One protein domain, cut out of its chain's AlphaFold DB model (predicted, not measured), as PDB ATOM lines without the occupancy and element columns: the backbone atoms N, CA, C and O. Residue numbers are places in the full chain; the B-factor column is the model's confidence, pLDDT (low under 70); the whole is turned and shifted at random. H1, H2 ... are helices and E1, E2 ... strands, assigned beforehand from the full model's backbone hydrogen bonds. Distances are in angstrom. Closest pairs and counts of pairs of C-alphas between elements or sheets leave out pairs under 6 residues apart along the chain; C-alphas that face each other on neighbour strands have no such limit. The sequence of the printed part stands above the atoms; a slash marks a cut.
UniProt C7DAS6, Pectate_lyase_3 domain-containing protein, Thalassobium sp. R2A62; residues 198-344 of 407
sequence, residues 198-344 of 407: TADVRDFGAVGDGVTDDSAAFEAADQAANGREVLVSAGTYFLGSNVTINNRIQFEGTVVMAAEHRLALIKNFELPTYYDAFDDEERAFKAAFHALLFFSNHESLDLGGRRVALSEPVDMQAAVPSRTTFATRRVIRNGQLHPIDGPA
ATOM      1  N   THR A 198     214.361 126.252 162.786       72.19
ATOM      2  CA  THR A 198     213.153 125.776 162.165       72.19
ATOM      3  C   THR A 198     212.175 125.383 163.271       72.19
ATOM      4  O   THR A 198     212.558 124.771 164.266       72.19
ATOM      5  N   ALA A 199     210.926 125.818 163.160       84.75
ATOM      6  CA  ALA A 199     209.822 125.335 163.977       84.75
ATOM      7  C   ALA A 199     209.169 124.179 163.214       84.75
ATOM      8  O   ALA A 199     208.575 124.416 162.162       84.75
ATOM      9  N   ASP A 200     209.334 122.943 163.686       85.44
ATOM     10  CA  ASP A 200     208.745 121.782 163.021       85.44
ATOM     11  C   ASP A 200     207.254 121.692 163.337       85.44
ATOM     12  O   ASP A 200     206.870 121.749 164.502       85.44
ATOM     13  N   VAL A 201     206.409 121.507 162.323       82.75
ATOM     14  CA  VAL A 201     204.959 121.315 162.489       82.75
ATOM     15  C   VAL A 201     204.603 120.167 163.443       82.75
ATOM     16  O   VAL A 201     203.582 120.232 164.134       82.75
ATOM     17  N   ARG A 202     205.458 119.143 163.559       78.50
ATOM     18  CA  ARG A 202     205.267 118.028 164.501       78.50
ATOM     19  C   ARG A 202     205.396 118.434 165.961       78.50
ATOM     20  O   ARG A 202     204.680 117.885 166.798       78.50
ATOM     21  N   ASP A 203     206.224 119.430 166.268       73.62
ATOM     22  CA  ASP A 203     206.350 119.966 167.631       73.62
ATOM     23  C   ASP A 203     205.049 120.645 168.097       73.62
ATOM     24  O   ASP A 203     204.822 120.820 169.295       73.62
ATOM     25  N   PHE A 204     204.166 120.981 167.150       80.25
ATOM     26  CA  PHE A 204     202.865 121.609 167.379       80.25
ATOM     27  C   PHE A 204     201.689 120.652 167.150       80.25
ATOM     28  O   PHE A 204     200.540 121.088 167.090       80.25
ATOM     29  N   GLY A 205     201.963 119.346 167.074       73.06
ATOM     30  CA  GLY A 205     200.939 118.305 167.048       73.06
ATOM     31  C   GLY A 205     200.523 117.826 165.660       73.06
ATOM     32  O   GLY A 205     199.534 117.104 165.574       73.06
ATOM     33  N   ALA A 206     201.254 118.182 164.597       80.81
ATOM     34  CA  ALA A 206     201.020 117.592 163.282       80.81
ATOM     35  C   ALA A 206     201.370 116.093 163.287       80.81
ATOM     36  O   ALA A 206     202.433 115.695 163.773       80.81
ATOM     37  N   VAL A 207     200.497 115.263 162.720       87.75
ATOM     38  CA  VAL A 207     200.654 113.805 162.659       87.75
ATOM     39  C   VAL A 207     201.376 113.399 161.376       87.75
ATOM     40  O   VAL A 207     202.359 112.650 161.429       87.75
ATOM     41  N   GLY A 208     200.945 113.926 160.226       91.81
ATOM     42  CA  GLY A 208     201.554 113.616 158.933       91.81
ATOM     43  C   GLY A 208     201.231 112.212 158.403       91.81
ATOM     44  O   GLY A 208     202.096 111.580 157.788       91.81
ATOM     45  N   ASP A 209     200.011 111.720 158.651       90.06
ATOM     46  CA  ASP A 209     199.481 110.426 158.183       90.06
ATOM     47  C   ASP A 209     198.596 110.515 156.917       90.06
ATOM     48  O   ASP A 209     198.131 109.498 156.405       90.06
ATOM     49  N   GLY A 210     198.361 111.726 156.411       93.31
ATOM     50  CA  GLY A 210     197.554 112.040 155.233       93.31
ATOM     51  C   GLY A 210     196.045 112.041 155.476       93.31
ATOM     52  O   GLY A 210     195.290 112.182 154.514       93.31
ATOM     53  N   VAL A 211     195.601 111.873 156.725       93.88
ATOM     54  CA  VAL A 211     194.181 111.745 157.095       93.88
ATOM     55  C   VAL A 211     193.800 112.708 158.216       93.88
ATOM     56  O   VAL A 211     192.737 113.328 158.161       93.88
ATOM     57  N   THR A 212     194.644 112.834 159.236       88.00
ATOM     58  CA  THR A 212     194.436 113.754 160.353       88.00
ATOM     59  C   THR A 212     194.616 115.195 159.872       88.00
ATOM     60  O   THR A 212     195.567 115.492 159.156       88.00
ATOM     61  N   ASP A 213     193.694 116.094 160.236       95.19
ATOM     62  CA  ASP A 213     193.797 117.507 159.851       95.19
ATOM     63  C   ASP A 213     194.908 118.209 160.641       95.19
ATOM     64  O   ASP A 213     194.781 118.472 161.839       95.19
ATOM     65  N   ASP A 214     195.990 118.528 159.938       94.19
ATOM     66  CA  ASP A 214     197.213 119.119 160.473       94.19
ATOM     67  C   ASP A 214     197.227 120.659 160.352       94.19
ATOM     68  O   ASP A 214     198.191 121.312 160.762       94.19
ATOM     69  N   SER A 215     196.153 121.274 159.835       96.44
ATOM     70  CA  SER A 215     196.093 122.721 159.560       96.44
ATOM     71  C   SER A 215     196.419 123.593 160.776       96.44
ATOM     72  O   SER A 215     197.171 124.562 160.674       96.44
ATOM     73  N   ALA A 216     195.871 123.248 161.945       90.62
ATOM     74  CA  ALA A 216     196.085 124.012 163.173       90.62
ATOM     75  C   ALA A 216     197.541 123.934 163.664       90.62
ATOM     76  O   ALA A 216     198.062 124.911 164.202       90.62
ATOM     77  N   ALA A 217     198.205 122.794 163.450       86.44
ATOM     78  CA  ALA A 217     199.604 122.607 163.814       86.44
ATOM     79  C   ALA A 217     200.536 123.440 162.917       86.44
ATOM     80  O   ALA A 217     201.496 124.026 163.414       86.44
ATOM     81  N   PHE A 218     200.218 123.571 161.624       96.62
ATOM     82  CA  PHE A 218     200.957 124.438 160.697       96.62
ATOM     83  C   PHE A 218     200.893 125.916 161.111       96.62
ATOM     84  O   PHE A 218     201.923 126.587 161.185       96.62
ATOM     85  N   GLU A 219     199.699 126.416 161.432       94.06
ATOM     86  CA  GLU A 219     199.500 127.794 161.906       94.06
ATOM     87  C   GLU A 219     200.200 128.044 163.254       94.06
ATOM     88  O   GLU A 219     200.835 129.082 163.455       94.06
ATOM     89  N   ALA A 220     200.141 127.079 164.177       82.12
ATOM     90  CA  ALA A 220     200.836 127.171 165.460       82.12
ATOM     91  C   ALA A 220     202.365 127.188 165.291       82.12
ATOM     92  O   ALA A 220     203.048 127.982 165.946       82.12
ATOM     93  N   ALA A 221     202.899 126.369 164.381       86.94
ATOM     94  CA  ALA A 221     204.319 126.353 164.052       86.94
ATOM     95  C   ALA A 221     204.777 127.683 163.442       86.94
ATOM     96  O   ALA A 221     205.802 128.223 163.863       86.94
ATOM     97  N   ASP A 222     204.003 128.262 162.519       94.19
ATOM     98  CA  ASP A 222     204.301 129.578 161.940       94.19
ATOM     99  C   ASP A 222     204.308 130.688 163.000       94.19
ATOM    100  O   ASP A 222     205.241 131.494 163.062       94.19
ATOM    101  N   GLN A 223     203.314 130.702 163.892       88.50
ATOM    102  CA  GLN A 223     203.256 131.669 164.993       88.50
ATOM    103  C   GLN A 223     204.466 131.539 165.926       88.50
ATOM    104  O   GLN A 223     205.069 132.541 166.319       88.50
ATOM    105  N   ALA A 224     204.859 130.307 166.252       78.75
ATOM    106  CA  ALA A 224     205.995 130.035 167.122       78.75
ATOM    107  C   ALA A 224     207.354 130.253 166.440       78.75
ATOM    108  O   ALA A 224     208.357 130.493 167.125       78.75
ATOM    109  N   ALA A 225     207.422 130.190 165.107       85.81
ATOM    110  CA  ALA A 225     208.658 130.392 164.362       85.81
ATOM    111  C   ALA A 225     209.254 131.781 164.640       85.81
ATOM    112  O   ALA A 225     210.468 131.892 164.819       85.81
ATOM    113  N   ASN A 226     208.423 132.823 164.786       82.19
ATOM    114  CA  ASN A 226     208.846 134.181 165.164       82.19
ATOM    115  C   ASN A 226     210.054 134.687 164.339       82.19
ATOM    116  O   ASN A 226     211.066 135.139 164.875       82.19
ATOM    117  N   GLY A 227     209.982 134.542 163.013       82.81
ATOM    118  CA  GLY A 227     211.059 134.909 162.088       82.81
ATOM    119  C   GLY A 227     212.015 133.773 161.719       82.81
ATOM    120  O   GLY A 227     212.742 133.921 160.735       82.81
ATOM    121  N   ARG A 228     211.991 132.651 162.449       86.31
ATOM    122  CA  ARG A 228     212.645 131.393 162.056       86.31
ATOM    123  C   ARG A 228     211.902 130.746 160.889       86.31
ATOM    124  O   ARG A 228     210.807 131.176 160.534       86.31
ATOM    125  N   GLU A 229     212.511 129.750 160.270       91.94
ATOM    126  CA  GLU A 229     211.854 128.967 159.227       91.94
ATOM    127  C   GLU A 229     210.863 127.969 159.859       91.94
ATOM    128  O   GLU A 229     210.935 127.672 161.049       91.94
ATOM    129  N   VAL A 230     209.880 127.503 159.104       94.94
ATOM    130  CA  VAL A 230     208.961 126.428 159.490       94.94
ATOM    131  C   VAL A 230     209.423 125.171 158.768       94.94
ATOM    132  O   VAL A 230     209.654 125.219 157.563       94.94
ATOM    133  N   LEU A 231     209.580 124.061 159.486       94.12
ATOM    134  CA  LEU A 231     209.935 122.775 158.891       94.12
ATOM    135  C   LEU A 231     208.697 121.892 158.809       94.12
ATOM    136  O   LEU A 231     207.994 121.697 159.798       94.12
ATOM    137  N   VAL A 232     208.465 121.315 157.640       95.25
ATOM    138  CA  VAL A 232     207.496 120.239 157.452       95.25
ATOM    139  C   VAL A 232     208.280 118.951 157.281       95.25
ATOM    140  O   VAL A 232     208.659 118.596 156.165       95.25
ATOM    141  N   SER A 233     208.560 118.278 158.398       87.06
ATOM    142  CA  SER A 233     209.290 117.007 158.415       87.06
ATOM    143  C   SER A 233     208.635 115.941 157.534       87.06
ATOM    144  O   SER A 233     207.425 115.963 157.325       87.06
ATOM    145  N   ALA A 234     209.405 114.945 157.089       88.00
ATOM    146  CA  ALA A 234     208.918 113.860 156.226       88.00
ATOM    147  C   ALA A 234     207.599 113.221 156.713       88.00
ATOM    148  O   ALA A 234     207.531 112.720 157.836       88.00
ATOM    149  N   GLY A 235     206.568 113.206 155.865       89.38
ATOM    150  CA  GLY A 235     205.203 112.741 156.152       89.38
ATOM    151  C   GLY A 235     204.228 113.231 155.077       89.38
ATOM    152  O   GLY A 235     204.646 113.934 154.159       89.38
ATOM    153  N   THR A 236     202.946 112.884 155.188       97.50
ATOM    154  CA  THR A 236     201.884 113.439 154.333       97.50
ATOM    155  C   THR A 236     200.886 114.169 155.218       97.50
ATOM    156  O   THR A 236     200.297 113.554 156.089       97.50
ATOM    157  N   TYR A 237     200.689 115.467 155.036       97.62
ATOM    158  CA  TYR A 237     199.895 116.294 155.945       97.62
ATOM    159  C   TYR A 237     198.593 116.694 155.270       97.62
ATOM    160  O   TYR A 237     198.610 117.336 154.216       97.62
ATOM    161  N   PHE A 238     197.458 116.305 155.849       98.31
ATOM    162  CA  PHE A 238     196.163 116.732 155.336       98.31
ATOM    163  C   PHE A 238     195.832 118.118 155.894       98.31
ATOM    164  O   PHE A 238     195.776 118.302 157.106       98.31
ATOM    165  N   LEU A 239     195.613 119.098 155.015       98.12
ATOM    166  CA  LEU A 239     195.189 120.443 155.403       98.12
ATOM    167  C   LEU A 239     193.717 120.636 155.017       98.12
ATOM    168  O   LEU A 239     193.392 120.953 153.869       98.12
ATOM    169  N   GLY A 240     192.824 120.430 155.991       97.38
ATOM    170  CA  GLY A 240     191.368 120.560 155.847       97.38
ATOM    171  C   GLY A 240     190.842 121.996 155.937       97.38
ATOM    172  O   GLY A 240     189.636 122.218 156.071       97.38
ATOM    173  N   SER A 241     191.727 122.995 155.915       96.44
ATOM    174  CA  SER A 241     191.358 124.407 156.003       96.44
ATOM    175  C   SER A 241     192.371 125.315 155.293       96.44
ATOM    176  O   SER A 241     193.396 124.866 154.784       96.44
ATOM    177  N   ASN A 242     192.068 126.615 155.208       95.25
ATOM    178  CA  ASN A 242     193.022 127.590 154.676       95.25
ATOM    179  C   ASN A 242     194.196 127.755 155.650       95.25
ATOM    180  O   ASN A 242     193.957 128.055 156.815       95.25
ATOM    181  N   VAL A 243     195.426 127.668 155.146       96.56
ATOM    182  CA  VAL A 243     196.663 127.826 155.926       96.56
ATOM    183  C   VAL A 243     197.493 128.969 155.346       96.56
ATOM    184  O   VAL A 243     197.702 129.054 154.134       96.56
ATOM    185  N   THR A 244     197.962 129.868 156.204       95.31
ATOM    186  CA  THR A 244     198.824 131.001 155.856       95.31
ATOM    187  C   THR A 244     200.127 130.912 156.634       95.31
ATOM    188  O   THR A 244     200.129 130.929 157.856       95.31
ATOM    189  N   ILE A 245     201.250 130.879 155.923       95.75
ATOM    190  CA  ILE A 245     202.581 130.818 156.523       95.75
ATOM    191  C   ILE A 245     203.291 132.151 156.295       95.75
ATOM    192  O   ILE A 245     203.659 132.506 155.169       95.75
ATOM    193  N   ASN A 246     203.458 132.914 157.374       94.75
ATOM    194  CA  ASN A 246     204.080 134.237 157.363       94.75
ATOM    195  C   ASN A 246     205.609 134.164 157.377       94.75
ATOM    196  O   ASN A 246     206.291 135.132 157.017       94.75
ATOM    197  N   ASN A 247     206.169 133.040 157.811       94.38
ATOM    198  CA  ASN A 247     207.598 132.784 157.808       94.38
ATOM    199  C   ASN A 247     208.055 132.040 156.547       94.38
ATOM    200  O   ASN A 247     207.267 131.761 155.648       94.38
ATOM    201  N   ARG A 248     209.368 131.813 156.416       95.31
ATOM    202  CA  ARG A 248     209.866 130.892 155.383       95.31
ATOM    203  C   ARG A 248     209.455 129.483 155.791       95.31
ATOM    204  O   ARG A 248     209.429 129.206 156.985       95.31
ATOM    205  N   ILE A 249     209.150 128.630 154.826       96.38
ATOM    206  CA  ILE A 249     208.792 127.231 155.069       96.38
ATOM    207  C   ILE A 249     209.624 126.305 154.193       96.38
ATOM    208  O   ILE A 249     209.833 126.601 153.017       96.38
ATOM    209  N   GLN A 250     210.061 125.189 154.757       96.31
ATOM    210  CA  GLN A 250     210.770 124.133 154.054       96.31
ATOM    211  C   GLN A 250     209.987 122.825 154.169       96.31
ATOM    212  O   GLN A 250     209.578 122.434 155.263       96.31
ATOM    213  N   PHE A 251     209.803 122.149 153.037       97.00
ATOM    214  CA  PHE A 251     209.089 120.881 152.950       97.00
ATOM    215  C   PHE A 251     210.071 119.717 152.772       97.00
ATOM    216  O   PHE A 251     210.820 119.667 151.801       97.00
ATOM    217  N   GLU A 252     210.068 118.785 153.725       94.25
ATOM    218  CA  GLU A 252     210.613 117.426 153.573       94.25
ATOM    219  C   GLU A 252     209.491 116.383 153.408       94.25
ATOM    220  O   GLU A 252     209.727 115.281 152.913       94.25
ATOM    221  N   GLY A 253     208.276 116.712 153.858       92.81
ATOM    222  CA  GLY A 253     207.040 115.976 153.595       92.81
ATOM    223  C   GLY A 253     206.137 116.675 152.576       92.81
ATOM    224  O   GLY A 253     206.445 117.768 152.111       92.81
ATOM    225  N   THR A 254     204.998 116.056 152.268       98.06
ATOM    226  CA  THR A 254     204.015 116.560 151.297       98.06
ATOM    227  C   THR A 254     202.688 116.933 151.950       98.06
ATOM    228  O   THR A 254     202.368 116.505 153.055       98.06
ATOM    229  N   VAL A 255     201.891 117.731 151.252       97.94
ATOM    230  CA  VAL A 255     200.586 118.239 151.664       97.94
ATOM    231  C   VAL A 255     199.502 117.662 150.763       97.94
ATOM    232  O   VAL A 255     199.627 117.631 149.538       97.94
ATOM    233  N   VAL A 256     198.390 117.272 151.376       97.12
ATOM    234  CA  VAL A 256     197.140 116.940 150.695       97.12
ATOM    235  C   VAL A 256     196.091 117.954 151.121       97.12
ATOM    236  O   VAL A 256     195.807 118.113 152.304       97.12
ATOM    237  N   MET A 257     195.497 118.646 150.157       94.81
ATOM    238  CA  MET A 257     194.431 119.610 150.414       94.81
ATOM    239  C   MET A 257     193.465 119.664 149.235       94.81
ATOM    240  O   MET A 257     193.848 119.434 148.086       94.81
ATOM    241  N   ALA A 258     192.204 119.959 149.534       93.44
ATOM    242  CA  ALA A 258     191.167 120.144 148.528       93.44
ATOM    243  C   ALA A 258     191.294 121.527 147.851       93.44
ATOM    244  O   ALA A 258     191.859 122.457 148.428       93.44
ATOM    245  N   ALA A 259     190.792 121.667 146.618       88.12
ATOM    246  CA  ALA A 259     190.991 122.870 145.795       88.12
ATOM    247  C   ALA A 259     190.324 124.131 146.379       88.12
ATOM    248  O   ALA A 259     190.745 125.256 146.102       88.12
ATOM    249  N   GLU A 260     189.294 123.955 147.208       90.69
ATOM    250  CA  GLU A 260     188.631 125.024 147.952       90.69
ATOM    251  C   GLU A 260     189.497 125.623 149.065       90.69
ATOM    252  O   GLU A 260     189.267 126.769 149.467       90.69
ATOM    253  N   HIS A 261     190.491 124.882 149.556       94.12
ATOM    254  CA  HIS A 261     191.426 125.359 150.561       94.12
ATOM    255  C   HIS A 261     192.606 126.063 149.894       94.12
ATOM    256  O   HIS A 261     192.998 125.774 148.764       94.12
ATOM    257  N   ARG A 262     193.192 127.023 150.606       93.81
ATOM    258  CA  ARG A 262     194.334 127.810 150.141       93.81
ATOM    259  C   ARG A 262     195.519 127.624 151.077       93.81
ATOM    260  O   ARG A 262     195.385 127.867 152.272       93.81
ATOM    261  N   LEU A 263     196.676 127.306 150.505       95.75
ATOM    262  CA  LEU A 263     197.978 127.389 151.159       95.75
ATOM    263  C   LEU A 263     198.659 128.683 150.704       95.75
ATOM    264  O   LEU A 263     198.997 128.819 149.533       95.75
ATOM    265  N   ALA A 264     198.806 129.658 151.599       95.12
ATOM    266  CA  ALA A 264     199.402 130.955 151.294       95.12
ATOM    267  C   ALA A 264     200.798 131.073 151.919       95.12
ATOM    268  O   ALA A 264     200.928 131.258 153.126       95.12
ATOM    269  N   LEU A 265     201.840 130.997 151.089       95.88
ATOM    270  CA  LEU A 265     203.236 131.155 151.511       95.88
ATOM    271  C   LEU A 265     203.689 132.602 151.294       95.88
ATOM    272  O   LEU A 265     203.716 133.059 150.153       95.88
ATOM    273  N   ILE A 266     204.024 133.338 152.359       93.75
ATOM    274  CA  ILE A 266     204.289 134.784 152.261       93.75
ATOM    275  C   ILE A 266     205.761 135.105 151.960       93.75
ATOM    276  O   ILE A 266     206.024 135.983 151.143       93.75
ATOM    277  N   LYS A 267     206.747 134.441 152.581       93.00
ATOM    278  CA  LYS A 267     208.176 134.805 152.401       93.00
ATOM    279  C   LYS A 267     208.888 134.093 151.243       93.00
ATOM    280  O   LYS A 267     209.866 134.632 150.732       93.00
ATOM    281  N   ASN A 268     208.425 132.915 150.840       92.56
ATOM    282  CA  ASN A 268     208.969 132.111 149.738       92.56
ATOM    283  C   ASN A 268     207.856 131.713 148.756       92.56
ATOM    284  O   ASN A 268     207.613 130.540 148.476       92.56
ATOM    285  N   PHE A 269     207.150 132.737 148.268       95.94
ATOM    286  CA  PHE A 269     206.086 132.614 147.277       95.94
ATOM    287  C   PHE A 269     206.651 132.366 145.869       95.94
ATOM    288  O   PHE A 269     206.810 133.284 145.065       95.94
ATOM    289  N   GLU A 270     206.965 131.111 145.574       96.38
ATOM    290  CA  GLU A 270     207.539 130.678 144.298       96.38
ATOM    291  C   GLU A 270     207.129 129.236 143.992       96.38
ATOM    292  O   GLU A 270     206.966 128.429 144.909       96.38
ATOM    293  N   LEU A 271     206.950 128.898 142.710       97.62
ATOM    294  CA  LEU A 271     206.487 127.566 142.309       97.62
ATOM    295  C   LEU A 271     207.359 126.425 142.864       97.62
ATOM    296  O   LEU A 271     206.768 125.424 143.259       97.62
ATOM    297  N   PRO A 272     208.705 126.524 142.937       98.12
ATOM    298  CA  PRO A 272     209.519 125.480 143.557       98.12
ATOM    299  C   PRO A 272     209.074 125.096 144.972       98.12
ATOM    300  O   PRO A 272     208.920 123.910 145.227       98.12
ATOM    301  N   THR A 273     208.755 126.060 145.840       97.88
ATOM    302  CA  THR A 273     208.284 125.767 147.204       97.88
ATOM    303  C   THR A 273     206.930 125.055 147.204       97.88
ATOM    304  O   THR A 273     206.705 124.146 147.995       97.88
ATOM    305  N   TYR A 274     206.014 125.444 146.309       97.75
ATOM    306  CA  TYR A 274     204.744 124.725 146.157       97.75
ATOM    307  C   TYR A 274     204.968 123.320 145.592       97.75
ATOM    308  O   TYR A 274     204.308 122.385 146.023       97.75
ATOM    309  N   TYR A 275     205.903 123.143 144.657       98.06
ATOM    310  CA  TYR A 275     206.256 121.815 144.170       98.06
ATOM    311  C   TYR A 275     206.773 120.935 145.308       98.06
ATOM    312  O   TYR A 275     206.297 119.817 145.443       98.06
ATOM    313  N   ASP A 276     207.660 121.450 146.161       97.94
ATOM    314  CA  ASP A 276     208.167 120.697 147.313       97.94
ATOM    315  C   ASP A 276     207.032 120.325 148.289       97.94
ATOM    316  O   ASP A 276     207.056 119.256 148.890       97.94
ATOM    317  N   ALA A 277     205.994 121.164 148.398       97.94
ATOM    318  CA  ALA A 277     204.813 120.873 149.205       97.94
ATOM    319  C   ALA A 277     203.908 119.782 148.607       97.94
ATOM    320  O   ALA A 277     203.312 119.026 149.362       97.94
ATOM    321  N   PHE A 278     203.751 119.694 147.284       97.69
ATOM    322  CA  PHE A 278     202.765 118.796 146.657       97.69
ATOM    323  C   PHE A 278     203.361 117.565 145.970       97.69
ATOM    324  O   PHE A 278     202.634 116.600 145.746       97.69
ATOM    325  N   ASP A 279     204.640 117.617 145.602       96.31
ATOM    326  CA  ASP A 279     205.321 116.676 144.700       96.31
ATOM    327  C   ASP A 279     204.538 116.404 143.395       96.31
ATOM    328  O   ASP A 279     204.539 115.313 142.830       96.31
ATOM    329  N   ASP A 280     203.821 117.426 142.919       95.44
ATOM    330  CA  ASP A 280     202.970 117.406 141.729       95.44
ATOM    331  C   ASP A 280     202.966 118.819 141.130       95.44
ATOM    332  O   ASP A 280     202.488 119.771 141.751       95.44
ATOM    333  N   GLU A 281     203.552 118.984 139.940       93.69
ATOM    334  CA  GLU A 281     203.737 120.303 139.319       93.69
ATOM    335  C   GLU A 281     202.418 121.000 138.985       93.69
ATOM    336  O   GLU A 281     202.302 122.218 139.151       93.69
ATOM    337  N   GLU A 282     201.424 120.248 138.515       95.00
ATOM    338  CA  GLU A 282     200.149 120.810 138.089       95.00
ATOM    339  C   GLU A 282     199.328 121.248 139.305       95.00
ATOM    340  O   GLU A 282     198.779 122.358 139.327       95.00
ATOM    341  N   ARG A 283     199.303 120.428 140.366       95.38
ATOM    342  CA  ARG A 283     198.691 120.805 141.647       95.38
ATOM    343  C   ARG A 283     199.409 121.975 142.304       95.38
ATOM    344  O   ARG A 283     198.738 122.907 142.746       95.38
ATOM    345  N   ALA A 284     200.740 121.969 142.321       96.88
ATOM    346  CA  ALA A 284     201.535 123.075 142.842       96.88
ATOM    347  C   ALA A 284     201.228 124.384 142.105       96.88
ATOM    348  O   ALA A 284     201.037 125.421 142.742       96.88
ATOM    349  N   PHE A 285     201.109 124.338 140.775       97.44
ATOM    350  CA  PHE A 285     200.723 125.493 139.970       97.44
ATOM    351  C   PHE A 285     199.315 125.995 140.314       97.44
ATOM    352  O   PHE A 285     199.143 127.189 140.573       97.44
ATOM    353  N   LYS A 286     198.319 125.099 140.368       96.00
ATOM    354  CA  LYS A 286     196.932 125.435 140.731       96.00
ATOM    355  C   LYS A 286     196.858 126.058 142.136       96.00
ATOM    356  O   LYS A 286     196.239 127.108 142.304       96.00
ATOM    357  N   ALA A 287     197.556 125.487 143.120       95.50
ATOM    358  CA  ALA A 287     197.616 126.003 144.491       95.50
ATOM    359  C   ALA A 287     198.333 127.364 144.590       95.50
ATOM    360  O   ALA A 287     197.831 128.291 145.231       95.50
ATOM    361  N   ALA A 288     199.471 127.528 143.908       95.94
ATOM    362  CA  ALA A 288     200.201 128.793 143.868       95.94
ATOM    363  C   ALA A 288     199.390 129.903 143.175       95.94
ATOM    364  O   ALA A 288     199.389 131.054 143.623       95.94
ATOM    365  N   PHE A 289     198.655 129.565 142.110       95.19
ATOM    366  CA  PHE A 289     197.732 130.486 141.449       95.19
ATOM    367  C   PHE A 289     196.557 130.868 142.358       95.19
ATOM    368  O   PHE A 289     196.211 132.050 142.440       95.19
ATOM    369  N   HIS A 290     195.998 129.906 143.101       94.19
ATOM    370  CA  HIS A 290     195.000 130.188 144.128       94.19
ATOM    371  C   HIS A 290     195.545 131.217 145.124       94.19
ATOM    372  O   HIS A 290     194.922 132.256 145.329       94.19
ATOM    373  N   ALA A 291     196.750 131.031 145.660       94.38
ATOM    374  CA  ALA A 291     197.365 132.009 146.556       94.38
ATOM    375  C   ALA A 291     197.619 133.391 145.910       94.38
ATOM    376  O   ALA A 291     197.388 134.415 146.561       94.38
ATOM    377  N   LEU A 292     198.014 133.449 144.631       93.94
ATOM    378  CA  LEU A 292     198.270 134.693 143.882       93.94
ATOM    379  C   LEU A 292     197.047 135.625 143.805       93.94
ATOM    380  O   LEU A 292     197.183 136.858 143.819       93.94
ATOM    381  N   LEU A 293     195.846 135.046 143.700       91.81
ATOM    382  CA  LEU A 293     194.588 135.795 143.623       91.81
ATOM    383  C   LEU A 293     194.043 136.222 144.991       91.81
ATOM    384  O   LEU A 293     193.007 136.887 145.057       91.81
ATOM    385  N   PHE A 294     194.745 135.905 146.078       85.12
ATOM    386  CA  PHE A 294     194.455 136.384 147.426       85.12
ATOM    387  C   PHE A 294     195.563 137.318 147.930       85.12
ATOM    388  O   PHE A 294     196.459 137.723 147.187       85.12
ATOM    389  N   PHE A 295     195.444 137.771 149.179       68.44
ATOM    390  CA  PHE A 295     196.409 138.677 149.798       68.44
ATOM    391  C   PHE A 295     197.704 137.918 150.136       68.44
ATOM    392  O   PHE A 295     197.918 137.508 151.269       68.44
ATOM    393  N   SER A 296     198.560 137.710 149.135       62.97
ATOM    394  CA  SER A 296     199.902 137.136 149.296       62.97
ATOM    395  C   SER A 296     200.993 138.201 149.484       62.97
ATOM    396  O   SER A 296     202.150 137.856 149.649       62.97
ATOM    397  N   ASN A 297     200.654 139.498 149.445       74.31
ATOM    398  CA  ASN A 297     201.597 140.624 149.296       74.31
ATOM    399  C   ASN A 297     202.489 140.563 148.038       74.31
ATOM    400  O   ASN A 297     203.338 141.433 147.867       74.31
ATOM    401  N   HIS A 298     202.246 139.613 147.125       87.00
ATOM    402  CA  HIS A 298     202.975 139.461 145.865       87.00
ATOM    403  C   HIS A 298     202.099 139.831 144.670       87.00
ATOM    404  O   HIS A 298     200.928 139.452 144.582       87.00
ATOM    405  N   GLU A 299     202.659 140.573 143.721       90.44
ATOM    406  CA  GLU A 299     202.040 140.892 142.428       90.44
ATOM    407  C   GLU A 299     202.325 139.861 141.335       90.44
ATOM    408  O   GLU A 299     201.633 139.840 140.312       90.44
ATOM    409  N   SER A 300     203.314 138.996 141.552       94.12
ATOM    410  CA  SER A 300     203.726 137.984 140.593       94.12
ATOM    411  C   SER A 300     203.999 136.629 141.242       94.12
ATOM    412  O   SER A 300     204.450 136.563 142.379       94.12
ATOM    413  N   LEU A 301     203.716 135.554 140.504       96.25
ATOM    414  CA  LEU A 301     204.168 134.196 140.791       96.25
ATOM    415  C   LEU A 301     205.407 133.911 139.936       96.25
ATOM    416  O   LEU A 301     205.338 133.938 138.701       96.25
ATOM    417  N   ASP A 302     206.533 133.657 140.595       96.88
ATOM    418  CA  ASP A 302     207.767 133.209 139.953       96.88
ATOM    419  C   ASP A 302     207.752 131.680 139.815       96.88
ATOM    420  O   ASP A 302     207.570 130.963 140.800       96.88
ATOM    421  N   LEU A 303     207.915 131.174 138.591       98.00
ATOM    422  CA  LEU A 303     207.966 129.739 138.316       98.00
ATOM    423  C   LEU A 303     209.360 129.128 138.562       98.00
ATOM    424  O   LEU A 303     209.511 127.910 138.480       98.00
ATOM    425  N   GLY A 304     210.383 129.934 138.861       96.44
ATOM    426  CA  GLY A 304     211.711 129.454 139.260       96.44
ATOM    427  C   GLY A 304     212.463 128.678 138.174       96.44
ATOM    428  O   GLY A 304     213.243 127.783 138.479       96.44
ATOM    429  N   GLY A 305     212.196 128.964 136.901       96.38
ATOM    430  CA  GLY A 305     212.743 128.244 135.749       96.38
ATOM    431  C   GLY A 305     212.076 126.893 135.475       96.38
ATOM    432  O   GLY A 305     212.504 126.192 134.559       96.38
ATOM    433  N   ARG A 306     211.037 126.517 136.236       95.00
ATOM    434  CA  ARG A 306     210.346 125.234 136.065       95.00
ATOM    435  C   ARG A 306     209.518 125.186 134.786       95.00
ATOM    436  O   ARG A 306     209.018 126.198 134.280       95.00
ATOM    437  N   ARG A 307     209.353 123.961 134.295       95.12
ATOM    438  CA  ARG A 307     208.533 123.621 133.141       95.12
ATOM    439  C   ARG A 307     207.350 122.776 133.618       95.12
ATOM    440  O   ARG A 307     207.486 121.570 133.704       95.12
ATOM    441  N   VAL A 308     206.207 123.409 133.871       96.69
ATOM    442  CA  VAL A 308     204.992 122.735 134.348       96.69
ATOM    443  C   VAL A 308     204.365 121.944 133.209       96.69
ATOM    444  O   VAL A 308     203.992 122.524 132.179       96.69
ATOM    445  N   ALA A 309     204.281 120.630 133.386       95.12
ATOM    446  CA  ALA A 309     203.575 119.730 132.487       95.12
ATOM    447  C   ALA A 309     202.076 119.709 132.828       95.12
ATOM    448  O   ALA A 309     201.703 119.470 133.972       95.12
ATOM    449  N   LEU A 310     201.225 119.996 131.844       96.31
ATOM    450  CA  LEU A 310     199.776 120.076 132.015       96.31
ATOM    451  C   LEU A 310     199.110 118.855 131.385       96.31
ATOM    452  O   LEU A 310     199.182 118.659 130.169       96.31
ATOM    453  N   SER A 311     198.458 118.043 132.210       94.94
ATOM    454  CA  SER A 311     197.760 116.836 131.760       94.94
ATOM    455  C   SER A 311     196.514 117.146 130.926       94.94
ATOM    456  O   SER A 311     196.155 116.368 130.047       94.94
ATOM    457  N   GLU A 312     195.917 118.318 131.141       93.31
ATOM    458  CA  GLU A 312     194.725 118.832 130.467       93.31
ATOM    459  C   GLU A 312     194.704 120.378 130.512       93.31
ATOM    460  O   GLU A 312     195.494 120.986 131.252       93.31
ATOM    461  N   PRO A 313     193.823 121.055 129.748       91.44
ATOM    462  CA  PRO A 313     193.594 122.488 129.904       91.44
ATOM    463  C   PRO A 313     193.257 122.865 131.354       91.44
ATOM    464  O   PRO A 313     192.347 122.312 131.968       91.44
ATOM    465  N   VAL A 314     193.971 123.846 131.914       91.88
ATOM    466  CA  VAL A 314     193.763 124.258 133.310       91.88
ATOM    467  C   VAL A 314     192.545 125.170 133.421       91.88
ATOM    468  O   VAL A 314     192.581 126.324 132.987       91.88
ATOM    469  N   ASP A 315     191.493 124.691 134.086       90.31
ATOM    470  CA  ASP A 315     190.395 125.545 134.537       90.31
ATOM    471  C   ASP A 315     190.856 126.428 135.712       90.31
ATOM    472  O   ASP A 315     190.919 126.021 136.877       90.31
ATOM    473  N   MET A 316     191.185 127.679 135.388       90.00
ATOM    474  CA  MET A 316     191.641 128.673 136.360       90.00
ATOM    475  C   MET A 316     190.535 129.093 137.343       90.00
ATOM    476  O   MET A 316     190.849 129.538 138.447       90.00
ATOM    477  N   GLN A 317     189.255 128.958 136.971       89.94
ATOM    478  CA  GLN A 317     188.127 129.240 137.860       89.94
ATOM    479  C   GLN A 317     187.932 128.101 138.865       89.94
ATOM    480  O   GLN A 317     187.681 128.379 140.039       89.94
ATOM    481  N   ALA A 318     188.104 126.846 138.442       89.88
ATOM    482  CA  ALA A 318     188.101 125.691 139.340       89.88
ATOM    483  C   ALA A 318     189.288 125.709 140.318       89.88
ATOM    484  O   ALA A 318     189.146 125.283 141.461       89.88
ATOM    485  N   ALA A 319     190.438 126.256 139.905       90.25
ATOM    486  CA  ALA A 319     191.578 126.471 140.797       90.25
ATOM    487  C   ALA A 319     191.316 127.546 141.872       90.25
ATOM    488  O   ALA A 319     191.980 127.549 142.905       90.25
ATOM    489  N   VAL A 320     190.371 128.469 141.639       91.25
ATOM    490  CA  VAL A 320     190.042 129.578 142.555       91.25
ATOM    491  C   VAL A 320     188.519 129.734 142.698       91.25
ATOM    492  O   VAL A 320     187.950 130.763 142.323       91.25
ATOM    493  N   PRO A 321     187.820 128.737 143.268       86.69
ATOM    494  CA  PRO A 321     186.359 128.639 143.183       86.69
ATOM    495  C   PRO A 321     185.620 129.785 143.891       86.69
ATOM    496  O   PRO A 321     184.474 130.094 143.575       86.69
ATOM    497  N   SER A 322     186.271 130.450 144.848       87.31
ATOM    498  CA  SER A 322     185.682 131.516 145.666       87.31
ATOM    499  C   SER A 322     185.816 132.927 145.073       87.31
ATOM    500  O   SER A 322     185.265 133.879 145.632       87.31
ATOM    501  N   ARG A 323     186.534 133.102 143.953       85.69
ATOM    502  CA  ARG A 323     186.758 134.407 143.303       85.69
ATOM    503  C   ARG A 323     186.290 134.376 141.853       85.69
ATOM    504  O   ARG A 323     186.851 133.662 141.037       85.69
ATOM    505  N   THR A 324     185.318 135.228 141.532       88.31
ATOM    506  CA  THR A 324     184.787 135.419 140.167       88.31
ATOM    507  C   THR A 324     185.230 136.736 139.526       88.31
ATOM    508  O   THR A 324     185.063 136.940 138.328       88.31
ATOM    509  N   THR A 325     185.790 137.660 140.315       86.62
ATOM    510  CA  THR A 325     186.315 138.942 139.833       86.62
ATOM    511  C   THR A 325     187.627 139.281 140.532       86.62
ATOM    512  O   THR A 325     187.819 138.990 141.716       86.62
ATOM    513  N   PHE A 326     188.545 139.905 139.794       83.88
ATOM    514  CA  PHE A 326     189.807 140.406 140.325       83.88
ATOM    515  C   PHE A 326     190.252 141.620 139.503       83.88
ATOM    516  O   PHE A 326     190.313 141.552 138.279       83.88
ATOM    517  N   ALA A 327     190.514 142.750 140.162       85.62
ATOM    518  CA  ALA A 327     190.757 144.030 139.484       85.62
ATOM    519  C   ALA A 327     192.244 144.403 139.374       85.62
ATOM    520  O   ALA A 327     192.601 145.351 138.676       85.62
ATOM    521  N   THR A 328     193.127 143.682 140.069       87.25
ATOM    522  CA  THR A 328     194.564 143.969 140.080       87.25
ATOM    523  C   THR A 328     195.286 143.040 139.114       87.25
ATOM    524  O   THR A 328     195.074 141.833 139.118       87.25
ATOM    525  N   ARG A 329     196.176 143.578 138.281       89.12
ATOM    526  CA  ARG A 329     196.982 142.740 137.385       89.12
ATOM    527  C   ARG A 329     197.913 141.833 138.198       89.12
ATOM    528  O   ARG A 329     198.628 142.319 139.073       89.12
ATOM    529  N   ARG A 330     197.945 140.543 137.856       91.94
ATOM    530  CA  ARG A 330     198.941 139.571 138.329       91.94
ATOM    531  C   ARG A 330     199.783 139.063 137.170       91.94
ATOM    532  O   ARG A 330     199.368 139.155 136.014       91.94
ATOM    533  N   VAL A 331     200.974 138.562 137.476       94.31
ATOM    534  CA  VAL A 331     201.913 138.055 136.469       94.31
ATOM    535  C   VAL A 331     202.405 136.676 136.871       94.31
ATOM    536  O   VAL A 331     202.838 136.488 138.000       94.31
ATOM    537  N   ILE A 332     202.390 135.735 135.934       96.19
ATOM    538  CA  ILE A 332     203.114 134.467 136.042       96.19
ATOM    539  C   ILE A 332     204.364 134.618 135.175       96.19
ATOM    540  O   ILE A 332     204.256 135.050 134.024       96.19
ATOM    541  N   ARG A 333     205.553 134.360 135.727       97.00
ATOM    542  CA  ARG A 333     206.832 134.653 135.056       97.00
ATOM    543  C   ARG A 333     207.890 133.585 135.308       97.00
ATOM    544  O   ARG A 333     207.742 132.770 136.206       97.00
ATOM    545  N   ASN A 334     208.982 133.653 134.544       97.38
ATOM    546  CA  ASN A 334     210.193 132.847 134.733       97.38
ATOM    547  C   ASN A 334     209.963 131.328 134.687       97.38
ATOM    548  O   ASN A 334     210.520 130.593 135.490       97.38
ATOM    549  N   GLY A 335     209.157 130.836 133.750       96.12
ATOM    550  CA  GLY A 335     208.995 129.401 133.520       96.12
ATOM    551  C   GLY A 335     208.197 129.121 132.259       96.12
ATOM    552  O   GLY A 335     207.964 130.024 131.452       96.12
ATOM    553  N   GLN A 336     207.783 127.869 132.096       96.81
ATOM    554  CA  GLN A 336     207.032 127.410 130.932       96.81
ATOM    555  C   GLN A 336     205.854 126.536 131.363       96.81
ATOM    556  O   GLN A 336     206.003 125.675 132.222       96.81
ATOM    557  N   LEU A 337     204.707 126.733 130.717       96.06
ATOM    558  CA  LEU A 337     203.595 125.785 130.724       96.06
ATOM    559  C   LEU A 337     203.641 125.008 129.408       96.06
ATOM    560  O   LEU A 337     203.868 125.609 128.354       96.06
ATOM    561  N   HIS A 338     203.455 123.694 129.451       94.81
ATOM    562  CA  HIS A 338     203.366 122.885 128.238       94.81
ATOM    563  C   HIS A 338     202.355 121.754 128.405       94.81
ATOM    564  O   HIS A 338     202.252 121.206 129.503       94.81
ATOM    565  N   PRO A 339     201.640 121.386 127.333       95.06
ATOM    566  CA  PRO A 339     200.767 120.228 127.359       95.06
ATOM    567  C   PRO A 339     201.594 118.942 127.444       95.06
ATOM    568  O   PRO A 339     202.682 118.842 126.866       95.06
ATOM    569  N   ILE A 340     201.060 117.962 128.162       94.69
ATOM    570  CA  ILE A 340     201.413 116.555 128.001       94.69
ATOM    571  C   ILE A 340     200.539 116.025 126.865       94.69
ATOM    572  O   ILE A 340     199.317 116.121 126.944       94.69
ATOM    573  N   ASP A 341     201.155 115.470 125.820       92.19
ATOM    574  CA  ASP A 341     200.416 114.892 124.696       92.19
ATOM    575  C   ASP A 341     199.419 113.835 125.200       92.19
ATOM    576  O   ASP A 341     199.791 112.873 125.879       92.19
ATOM    577  N   GLY A 342     198.144 114.009 124.861       91.88
ATOM    578  CA  GLY A 342     197.082 113.120 125.309       91.88
ATOM    579  C   GLY A 342     195.697 113.585 124.864       91.88
ATOM    580  O   GLY A 342     195.535 114.735 124.457       91.88
ATOM    581  N   PRO A 343     194.682 112.709 124.980       92.94
ATOM    582  CA  PRO A 343     193.336 112.971 124.468       92.94
ATOM    583  C   PRO A 343     192.635 114.153 125.149       92.94
ATOM    584  O   PRO A 343     191.705 114.718 124.590       92.94
ATOM    585  N   ALA A 344     193.084 114.566 126.340       91.69
ATOM    586  CA  ALA A 344     192.558 115.746 127.026       91.69
ATOM    587  C   ALA A 344     192.887 117.072 126.309       91.69
ATOM    588  O   ALA A 344     192.266 118.094 126.593       91.69
TER     589      ALA A 344
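AT A GLANCE: This is residues 198 to 344 of the 407 residues of the protein "Pectate_lyase_3 domain-containing protein" of Thalassobium sp. R2A62 (UniProt C7DAS6). What would one see first? The chain is wound in stacked turns, a short solenoid whose short strands pile up in three walls, E1 E3 E6, E2 E4 E7 and E5 E8, with H1 and H2 at one end. H3 and H4 lie between this stack and a smaller one, of E9 beside E11 and E10 beside E12. What is it made of? The printed part has 147 residues with four named helices and twelve named strands, in the order E1 H1 E2 H2 E3 E4 E5 E6 E7 E8 H3 H4 E9 E10 E11 E12; its class is mixed, and its five sheets are parallel. It is compact, with a radius of gyration of the C-alphas of 15.0 A and spans of 43 by 33 by 29 A.

HOW THE PARTS SIT: Which parts stand around the first residues? E1, residues 198 to 200, E3, 229 to 232, and E6, 249 to 251, form a parallel sheet in that order, with N 199 and O 229, and N 250 and O 230, both 2.8 A apart, within hydrogen-bond range. H2, residues 215 to 225, and H3, 271 to 278, are on one face of it, two layers, helices on one face of a sheet; H2 has a height over the sheet of 8.9 A. H1, residues 201 to 204, only grazes this sheet and touches H2, the closest C-alphas being those of Phe 204 and Ala 217, 4.9 A. How do the next strands pair? E2, residues 209 to 213, E4, 236 to 238, and E7, 254 to 256, are parallel in that order, with N 210 and O 236 2.7 A apart and N 237 and O 254 2.8 A. E5, residues 243 to 245, is parallel to E8, 263 to 265, with N 264 and O 243 2.8 A apart. What follows? H3 touches H4, residues 281 to 292, opposite ways at a steep tilt of 66 degrees, closest at the C-alphas of Tyr 274 and Ala 284, 4.9 A. E9, residues 300 to 302, is parallel to E11, 331 to 333, with N 301 and O 331 2.8 A apart; E10, 307 to 310, is parallel to E12, 336 to 339, with N 308 and O 336 2.8 A apart. In H2, H3 and H4 every O i to N i+4 pair is within hydrogen-bond range; H1 is too short for one.

IN THESE COORDINATES: Where are the ends? E1 begins at C-alpha 198 (213.153, 125.776, 162.165), and E12 ends at C-alpha 339 (200.767, 120.228, 127.359). Which elements are longer? From first to last C-alpha H4 measures 16.1 A, H2 15.5 A and H3 10.5 A.

THE WHOLE: Is the chain cut? The printed part has no cut; the link E10 to E11, residues 311 to 330, is long. Where is confidence low? Residues 295 to 296 are under 70; the mean pLDDT of the printed part is 91.8.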